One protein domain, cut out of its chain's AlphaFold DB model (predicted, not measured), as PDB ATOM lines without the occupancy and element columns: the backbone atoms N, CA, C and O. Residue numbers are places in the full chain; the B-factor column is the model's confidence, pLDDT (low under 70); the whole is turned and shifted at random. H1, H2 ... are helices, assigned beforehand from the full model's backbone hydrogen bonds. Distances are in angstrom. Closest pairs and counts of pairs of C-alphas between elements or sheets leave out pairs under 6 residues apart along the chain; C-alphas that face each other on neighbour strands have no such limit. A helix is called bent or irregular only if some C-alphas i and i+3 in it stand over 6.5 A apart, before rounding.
ATOM      1  N   THR A   9     254.011 445.526 383.555       87.50
ATOM      2  CA  THR A   9     253.409 444.940 382.352       87.50
ATOM      3  C   THR A   9     253.897 445.588 381.055       87.50
ATOM      4  O   THR A   9     254.094 444.893 380.060       87.50
ATOM      5  N   GLU A  10     254.141 446.899 381.047       88.62
ATOM      6  CA  GLU A  10     254.672 447.599 379.870       88.62
ATOM      7  C   GLU A  10     256.158 447.318 379.651       88.62
ATOM      8  O   GLU A  10     256.582 447.122 378.512       88.62
ATOM      9  N   LEU A  11     256.941 447.186 380.725       84.12
ATOM     10  CA  LEU A  11     258.335 446.742 380.630       84.12
ATOM     11  C   LEU A  11     258.441 445.314 380.080       84.12
ATOM     12  O   LEU A  11     259.304 445.038 379.247       84.12
ATOM     13  N   GLN A  12     257.550 444.417 380.505       86.12
ATOM     14  CA  GLN A  12     257.485 443.049 379.988       86.12
ATOM     15  C   GLN A  12     257.082 443.017 378.510       86.12
ATOM     16  O   GLN A  12     257.692 442.287 377.728       86.12
ATOM     17  N   SER A  13     256.109 443.843 378.108       88.12
ATOM     18  CA  SER A  13     255.719 443.990 376.702       88.12
ATOM     19  C   SER A  13     256.883 444.490 375.840       88.12
ATOM     20  O   SER A  13     257.192 443.892 374.808       88.12
ATOM     21  N   MET A  14     257.609 445.508 376.309       84.75
ATOM     22  CA  MET A  14     258.773 446.058 375.614       84.75
ATOM     23  C   MET A  14     259.923 445.042 375.522       84.75
ATOM     24  O   MET A  14     260.549 444.911 374.471       84.75
ATOM     25  N   ALA A  15     260.159 444.255 376.576       85.50
ATOM     26  CA  ALA A  15     261.139 443.170 376.562       85.50
ATOM     27  C   ALA A  15     260.783 442.073 375.544       85.50
ATOM     28  O   ALA A  15     261.665 441.565 374.852       85.50
ATOM     29  N   GLU A  16     259.501 441.730 375.409       88.00
ATOM     30  CA  GLU A  16     259.039 440.750 374.422       88.00
ATOM     31  C   GLU A  16     259.201 441.267 372.987       88.00
ATOM     32  O   GLU A  16     259.626 440.528 372.097       88.00
ATOM     33  N   GLN A  17     258.960 442.562 372.766       85.44
ATOM     34  CA  GLN A  17     259.205 443.202 371.474       85.44
ATOM     35  C   GLN A  17     260.693 443.214 371.105       85.44
ATOM     36  O   GLN A  17     261.021 443.012 369.937       85.44
ATOM     37  N   ILE A  18     261.596 443.400 372.074       88.50
ATOM     38  CA  ILE A  18     263.052 443.379 371.850       88.50
ATOM     39  C   ILE A  18     263.524 441.987 371.394       88.50
ATOM     40  O   ILE A  18     264.388 441.902 370.525       88.50
ATOM     41  N   LYS A  19     262.918 440.896 371.888       86.50
ATOM     42  CA  LYS A  19     263.264 439.520 371.466       86.50
ATOM     43  C   LYS A  19     262.986 439.241 369.986       86.50
ATOM     44  O   LYS A  19     263.647 438.392 369.400       86.50
ATOM     45  N   GLN A  20     262.014 439.936 369.392       87.56
ATOM     46  CA  GLN A  20     261.636 439.783 367.979       87.56
ATOM     47  C   GLN A  20     262.475 440.665 367.035       87.56
ATOM     48  O   GLN A  20     262.283 440.635 365.819       87.56
ATOM     49  N   ARG A  21     263.377 441.498 367.572       89.75
ATOM     50  CA  ARG A  21     264.215 442.424 366.799       89.75
ATOM     51  C   ARG A  21     265.587 441.812 366.483       89.75
ATOM     52  O   ARG A  21     266.064 440.953 367.222       89.75
ATOM     53  N   PRO A  22     266.240 442.248 365.391       89.38
ATOM     54  CA  PRO A  22     267.584 441.788 365.050       89.38
ATOM     55  C   PRO A  22     268.610 442.209 366.109       89.38
ATOM     56  O   PRO A  22     268.457 443.236 366.768       89.38
ATOM     57  N   THR A  23     269.698 441.450 366.229       84.44
ATOM     58  CA  THR A  23     270.739 441.669 367.250       84.44
ATOM     59  C   THR A  23     271.394 443.044 367.180       84.44
ATOM     60  O   THR A  23     271.768 443.582 368.217       84.44
ATOM     61  N   GLU A  24     271.511 443.631 365.989       88.81
ATOM     62  CA  GLU A  24     272.097 444.968 365.813       88.81
ATOM     63  C   GLU A  24     271.235 446.056 366.460       88.81
ATOM     64  O   GLU A  24     271.752 446.896 367.187       88.81
ATOM     65  N   PHE A  25     269.911 445.953 366.328       87.88
ATOM     66  CA  PHE A  25     268.982 446.865 366.997       87.88
ATOM     67  C   PHE A  25     269.088 446.768 368.526       87.88
ATOM     68  O   PHE A  25     269.010 447.772 369.226       87.88
ATOM     69  N   ILE A  26     269.285 445.557 369.060       88.56
ATOM     70  CA  ILE A  26     269.441 445.352 370.507       88.56
ATOM     71  C   ILE A  26     270.722 446.026 371.011       88.56
ATOM     72  O   ILE A  26     270.700 446.638 372.076       88.56
ATOM     73  N   LYS A  27     271.824 445.950 370.252       89.25
ATOM     74  CA  LYS A  27     273.082 446.630 370.595       89.25
ATOM     75  C   LYS A  27     272.913 448.149 370.600       89.25
ATOM     76  O   LYS A  27     273.226 448.774 371.605       89.25
ATOM     77  N   GLU A  28     272.338 448.715 369.538       92.25
ATOM     78  CA  GLU A  28     272.065 450.157 369.446       92.25
ATOM     79  C   GLU A  28     271.178 450.646 370.599       92.25
ATOM     80  O   GLU A  28     271.416 451.705 371.179       92.25
ATOM     81  N   LEU A  29     270.175 449.848 370.979       89.56
ATOM     82  CA  LEU A  29     269.303 450.164 372.103       89.56
ATOM     83  C   LEU A  29     270.047 450.124 373.445       89.56
ATOM     84  O   LEU A  29     269.799 450.981 374.291       89.56
ATOM     85  N   ILE A  30     270.946 449.157 373.656       91.88
ATOM     86  CA  ILE A  30     271.788 449.089 374.861       91.88
ATOM     87  C   ILE A  30     272.673 450.331 374.961       91.88
ATOM     88  O   ILE A  30     272.731 450.935 376.032       91.88
ATOM     89  N   ASP A  31     273.318 450.724 373.864       94.12
ATOM     90  CA  ASP A  31     274.191 451.898 373.835       94.12
ATOM     91  C   ASP A  31     273.398 453.177 374.139       94.12
ATOM     92  O   ASP A  31     273.790 453.968 374.998       94.12
ATOM     93  N   LEU A  32     272.219 453.334 373.527       92.50
ATOM     94  CA  LEU A  32     271.329 454.464 373.790       92.50
ATOM     95  C   LEU A  32     270.833 454.494 375.246       92.50
ATOM     96  O   LEU A  32     270.783 455.552 375.874       92.50
ATOM     97  N   LEU A  33     270.468 453.338 375.806       90.56
ATOM     98  CA  LEU A  33     270.048 453.225 377.205       90.56
ATOM     99  C   LEU A  33     271.192 453.577 378.158       90.56
ATOM    100  O   LEU A  33     270.959 454.265 379.154       90.56
ATOM    101  N   LEU A  34     272.413 453.134 377.858       92.12
ATOM    102  CA  LEU A  34     273.598 453.432 378.652       92.12
ATOM    103  C   LEU A  34     273.914 454.932 378.640       92.12
ATOM    104  O   LEU A  34     274.119 455.498 379.715       92.12
ATOM    105  N   GLU A  35     273.845 455.584 377.478       93.88
ATOM    106  CA  GLU A  35     273.999 457.039 377.364       93.88
ATOM    107  C   GLU A  35     272.906 457.766 378.161       93.88
ATOM    108  O   GLU A  35     273.208 458.601 379.009       93.88
ATOM    109  N   SER A  36     271.637 457.366 378.017       87.50
ATOM    110  CA  SER A  36     270.529 457.978 378.771       87.50
ATOM    111  C   SER A  36     270.686 457.832 380.295       87.50
ATOM    112  O   SER A  36     270.273 458.698 381.072       87.50
ATOM    113  N   LEU A  37     271.306 456.738 380.750       92.50
ATOM    114  CA  LEU A  37     271.633 456.510 382.154       92.50
ATOM    115  C   LEU A  37     272.761 457.456 382.592       92.50
ATOM    116  O   LEU A  37     272.691 458.047 383.672       92.50
ATOM    117  N   GLN A  38     273.793 457.628 381.765       90.31
ATOM    118  CA  GLN A  38     274.887 458.561 382.029       90.31
ATOM    119  C   GLN A  38     274.408 460.014 382.064       90.31
ATOM    120  O   GLN A  38     274.778 460.735 382.991       90.31
ATOM    121  N   GLU A  39     273.543 460.421 381.136       92.62
ATOM    122  CA  GLU A  39     272.902 461.736 381.132       92.62
ATOM    123  C   GLU A  39     272.084 461.957 382.403       92.62
ATOM    124  O   GLU A  39     272.276 462.967 383.078       92.62
ATOM    125  N   LYS A  40     271.250 460.986 382.807       90.81
ATOM    126  CA  LYS A  40     270.508 461.074 384.075       90.81
ATOM    127  C   LYS A  40     271.429 461.214 385.280       90.81
ATOM    128  O   LYS A  40     271.191 462.071 386.121       90.81
ATOM    129  N   ARG A  41     272.511 460.435 385.355       91.31
ATOM    130  CA  ARG A  41     273.508 460.573 386.432       91.31
ATOM    131  C   ARG A  41     274.187 461.937 386.416       91.31
ATOM    132  O   ARG A  41     274.427 462.506 387.475       91.31
ATOM    133  N   LYS A  42     274.534 462.455 385.235       91.06
ATOM    134  CA  LYS A  42     275.143 463.781 385.097       91.06
ATOM    135  C   LYS A  42     274.174 464.862 385.571       91.06
ATOM    136  O   LYS A  42     274.594 465.720 386.342       91.06
ATOM    137  N   GLN A  43     272.908 464.768 385.174       90.81
ATOM    138  CA  GLN A  43     271.857 465.677 385.611       90.81
ATOM    139  C   GLN A  43     271.676 465.621 387.129       90.81
ATOM    140  O   GLN A  43     271.727 466.654 387.780       90.81
ATOM    141  N   GLU A  44     271.582 464.425 387.718       92.31
ATOM    142  CA  GLU A  44     271.501 464.262 389.175       92.31
ATOM    143  C   GLU A  44     272.708 464.888 389.892       92.31
ATOM    144  O   GLU A  44     272.561 465.494 390.949       92.31
ATOM    145  N   ILE A  45     273.913 464.773 389.325       92.81
ATOM    146  CA  ILE A  45     275.117 465.405 389.876       92.81
ATOM    147  C   ILE A  45     275.047 466.933 389.771       92.81
ATOM    148  O   ILE A  45     275.488 467.611 390.697       92.81
ATOM    149  N   GLU A  46     274.550 467.484 388.665       92.62
ATOM    150  CA  GLU A  46     274.354 468.931 388.504       92.62
ATOM    151  C   GLU A  46     273.296 469.454 389.480       92.62
ATOM    152  O   GLU A  46     273.595 470.357 390.258       92.62
ATOM    153  N   ASP A  47     272.144 468.793 389.575       93.88
ATOM    154  CA  ASP A  47     271.086 469.137 390.525       93.88
ATOM    155  C   ASP A  47     271.593 469.073 391.981       93.88
ATOM    156  O   ASP A  47     271.292 469.936 392.811       93.88
ATOM    157  N   LEU A  48     272.414 468.067 392.314       93.62
ATOM    158  CA  LEU A  48     273.060 467.956 393.625       93.62
ATOM    159  C   LEU A  48     274.071 469.079 393.878       93.62
ATOM    160  O   LEU A  48     274.149 469.573 395.007       93.62
ATOM    161  N   LYS A  49     274.853 469.477 392.867       90.25
ATOM    162  CA  LYS A  49     275.794 470.602 392.973       90.25
ATOM    163  C   LYS A  49     275.050 471.903 393.226       90.25
ATOM    164  O   LYS A  49     275.442 472.628 394.136       90.25
ATOM    165  N   ASP A  50     273.971 472.159 392.499       92.38
ATOM    166  CA  ASP A  50     273.151 473.358 392.670       92.38
ATOM    167  C   ASP A  50     272.487 473.380 394.048       92.38
ATOM    168  O   ASP A  50     272.526 474.391 394.753       92.38
ATOM    169  N   ALA A  51     271.970 472.236 394.506       92.25
ATOM    170  CA  ALA A  51     271.423 472.104 395.852       92.25
ATOM    171  C   ALA A  51     272.485 472.322 396.947       92.25
ATOM    172  O   ALA A  51     272.192 472.920 397.986       92.25
ATOM    173  N   MET A  52     273.719 471.843 396.745       89.88
ATOM    174  CA  MET A  52     274.830 472.121 397.661       89.88
ATOM    175  C   MET A  52     275.242 473.590 397.624       89.88
ATOM    176  O   MET A  52     275.465 474.164 398.687       89.88
ATOM    177  N   LEU A  53     275.316 474.204 396.443       91.50
ATOM    178  CA  LEU A  53     275.661 475.612 396.282       91.50
ATOM    179  C   LEU A  53     274.630 476.508 396.972       91.50
ATOM    180  O   LEU A  53     275.011 477.374 397.750       91.50
ATOM    181  N   ALA A  54     273.337 476.244 396.783       92.56
ATOM    182  CA  ALA A  54     272.268 476.983 397.450       92.56
ATOM    183  C   ALA A  54     272.372 476.883 398.982       92.56
ATOM    184  O   ALA A  54     272.222 477.878 399.693       92.56
ATOM    185  N   LYS A  55     272.683 475.691 399.510       89.75
ATOM    186  CA  LYS A  55     272.921 475.499 400.951       89.75
ATOM    187  C   LYS A  55     274.188 476.206 401.432       89.75
ATOM    188  O   LYS A  55     274.177 476.769 402.521       89.75
ATOM    189  N   ALA A  56     275.260 476.194 400.644       90.75
ATOM    190  CA  ALA A  56     276.499 476.901 400.951       90.75
ATOM    191  C   ALA A  56     276.275 478.423 400.988       90.75
ATOM    192  O   ALA A  56     276.655 479.079 401.955       90.75
ATOM    193  N   GLN A  57     275.561 478.976 400.009       89.69
ATOM    194  CA  GLN A  57     275.203 480.396 399.964       89.69
ATOM    195  C   GLN A  57     274.298 480.808 401.129       89.69
ATOM    196  O   GLN A  57     274.514 481.860 401.724       89.69
ATOM    197  N   ALA A  58     273.343 479.960 401.528       90.69
ATOM    198  CA  ALA A  58     272.517 480.202 402.714       90.69
ATOM    199  C   ALA A  58     273.334 480.268 404.021       90.69
ATOM    200  O   ALA A  58     272.906 480.893 404.989       90.69
ATOM    201  N   LEU A  59     274.512 479.640 404.047       89.00
ATOM    202  CA  LEU A  59     275.463 479.690 405.157       89.00
ATOM    203  C   LEU A  59     276.514 480.807 405.004       89.00
ATOM    204  O   LEU A  59     277.388 480.927 405.859       89.00
ATOM    205  N   GLY A  60     276.424 481.627 403.950       90.44
ATOM    206  CA  GLY A  60     277.301 482.775 403.707       90.44
ATOM    207  C   GLY A  60     278.559 482.483 402.883       90.44
ATOM    208  O   GLY A  60     279.455 483.320 402.858       90.44
ATOM    209  N   PHE A  61     278.652 481.327 402.216       90.38
ATOM    210  CA  PHE A  61     279.775 481.010 401.326       90.38
ATOM    211  C   PHE A  61     279.485 481.457 399.886       90.38
ATOM    212  O   PHE A  61     278.414 481.176 399.351       90.38
ATOM    213  N   GLU A  62     280.448 482.113 399.231       83.25
ATOM    214  CA  GLU A  62     280.290 482.602 397.850       83.25
ATOM    215  C   GLU A  62     280.348 481.478 396.808       83.25
ATOM    216  O   GLU A  62     279.721 481.559 395.751       83.25
ATOM    217  N   ASN A  63     281.091 480.412 397.104       87.75
ATOM    218  CA  ASN A  63     281.287 479.284 396.207       87.75
ATOM    219  C   ASN A  63     281.354 477.957 396.983       87.75
ATOM    220  O   ASN A  63     281.553 477.907 398.200       87.75
ATOM    221  N   LEU A  64     281.193 476.850 396.255       85.75
ATOM    222  CA  LEU A  64     281.205 475.508 396.840       85.75
ATOM    223  C   LEU A  64     282.602 475.089 397.340       85.75
ATOM    224  O   LEU A  64     282.702 474.249 398.232       85.75
ATOM    225  N   SER A  65     283.675 475.667 396.788       86.31
ATOM    226  CA  SER A  65     285.056 475.354 397.177       86.31
ATOM    227  C   SER A  65     285.345 475.799 398.610       86.31
ATOM    228  O   SER A  65     285.839 475.000 399.405       86.31
ATOM    229  N   ASP A  66     284.960 477.024 398.963       86.19
ATOM    230  CA  ASP A  66     285.156 477.584 400.301       86.19
ATOM    231  C   ASP A  66     284.340 476.811 401.341       86.19
ATOM    232  O   ASP A  66     284.845 476.464 402.408       86.19
ATOM    233  N   PHE A  67     283.105 476.428 400.997       88.00
ATOM    234  CA  PHE A  67     282.278 475.567 401.846       88.00
ATOM    235  C   PHE A  67     282.912 474.183 402.082       88.00
ATOM    236  O   PHE A  67     282.930 473.676 403.209       88.00
ATOM    237  N   MET A  68     283.468 473.553 401.043       87.50
ATOM    238  CA  MET A  68     284.153 472.263 401.184       87.50
ATOM    239  C   MET A  68     285.436 472.380 402.016       87.50
ATOM    240  O   MET A  68     285.703 471.522 402.859       87.50
ATOM    241  N   GLN A  69     286.212 473.448 401.830       85.62
ATOM    242  CA  GLN A  69     287.421 473.688 402.613       85.62
ATOM    243  C   GLN A  69     287.090 473.913 404.092       85.62
ATOM    244  O   GLN A  69     287.701 473.295 404.964       85.62
ATOM    245  N   GLU A  70     286.068 474.715 404.380       83.12
ATOM    246  CA  GLU A  70     285.630 475.005 405.742       83.12
ATOM    247  C   GLU A  70     285.090 473.753 406.456       83.12
ATOM    248  O   GLU A  70     285.428 473.492 407.613       83.12
ATOM    249  N   THR A  71     284.296 472.920 405.772       82.62
ATOM    250  CA  THR A  71     283.784 471.656 406.340       82.62
ATOM    251  C   THR A  71     284.878 470.609 406.559       82.62
ATOM    252  O   THR A  71     284.786 469.817 407.504       82.62
ATOM    253  N   GLN A  72     285.934 470.621 405.741       79.50
ATOM    254  CA  GLN A  72     287.112 469.777 405.922       79.50
ATOM    255  C   GLN A  72     287.967 470.243 407.114       79.50
ATOM    256  O   GLN A  72     288.412 469.407 407.903       79.50
ATOM    257  N   VAL A  73     288.158 471.557 407.286       75.50
ATOM    258  CA  VAL A  73     288.913 472.144 408.410       75.50
ATOM    259  C   VAL A  73     288.171 471.964 409.736       75.50
ATOM    260  O   VAL A  73     288.774 471.558 410.727       75.50
ATOM    261  N   LYS A  74     286.847 472.165 409.755       75.88
ATOM    262  CA  LYS A  74     285.994 471.955 410.939       75.88
ATOM    263  C   LYS A  74     285.728 470.479 411.263       75.88
ATOM    264  O   LYS A  74     285.008 470.179 412.212       75.88
ATOM    265  N   GLY A  75     286.284 469.543 410.487       60.53
ATOM    266  CA  GLY A  75     286.156 468.101 410.722       60.53
ATOM    267  C   GLY A  75     284.746 467.537 410.509       60.53
ATOM    268  O   GLY A  75     284.508 466.374 410.839       60.53
TER     269      GLY A  75
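This is residues 9 to 75 of the 150 residues of the protein "HNS domain-containing protein" of Acinetobacter sp. TGL-Y2 (UniProt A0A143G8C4). Picture one long, straight helix, H2, as a shaft with a short helix at each of its ends: H1 sticks out with residues 9 to 17 and makes an open V with the beginning of H2, while H3 turns off steeply at the other end after a tight link. The stretch of the shaft between them, residues 30 to 48, stands free. The printed part has 67 residues, with three named helices in the order H1, H2, H3 along the chain and no named strand, and its class is all helix. The whole is extended, a rod with a radius of gyration of the C-alphas of 21.0 A and spans of 58 by 24 by 20 A.

Begin with H1, residues 9 to 19, and look from it to H2, residues 23 to 58. These two are close but not clearly touching, with 1 pair of C-alphas within 8 A: those of Ile 18 and Ile 26, the closest, are 6.8 A apart. They run opposite ways at a steep tilt of 43 degrees. Go on along H2 to residues 52 to 56, which alone of this helix touch H3, residues 64 to 73. Here the closest C-alphas are those of Leu 53 and Leu 64, 5.6 A apart. H2 and H3 run the same way at a steep tilt of 69.9 degrees, only just short of about perpendicular. H1 and H3 are apart. If you check the backbone O and N atoms, every O i to N i+4 pair inside H1, H2 and H3 is within hydrogen-bond range.

Find C-alpha 9 at (253.409, 444.940, 382.352), where H1 begins; from there it runs to Lys 19, 15.7 A away from first to last C-alpha. Next find C-alpha 23 at (270.739, 441.669, 367.250), from which H2 runs over 36 residues and 52.4 A to C-alpha 58 at (272.517, 480.202, 402.714). H3 then goes from Leu 64 to Val 73, 14.3 A from first to last C-alpha, and ends at C-alpha 73 at (288.913, 472.144, 408.410). None of the three helices is bent or irregular.

The two C-alphas farthest apart are those of Gln 20 and Lys 74, 58.9 A from each other, and the C-alphas of Thr 9 and Gly 75, the first and last printed, are 49.1 A apart. The printed part has no cut. The links from H1 to H2, with 3 residues, and from H2 to H3, with 5 residues, are both tight. In the B-factor column you will find a mean pLDDT of 88.3 for the printed part of this model, with one residue under 70, namely residue 75.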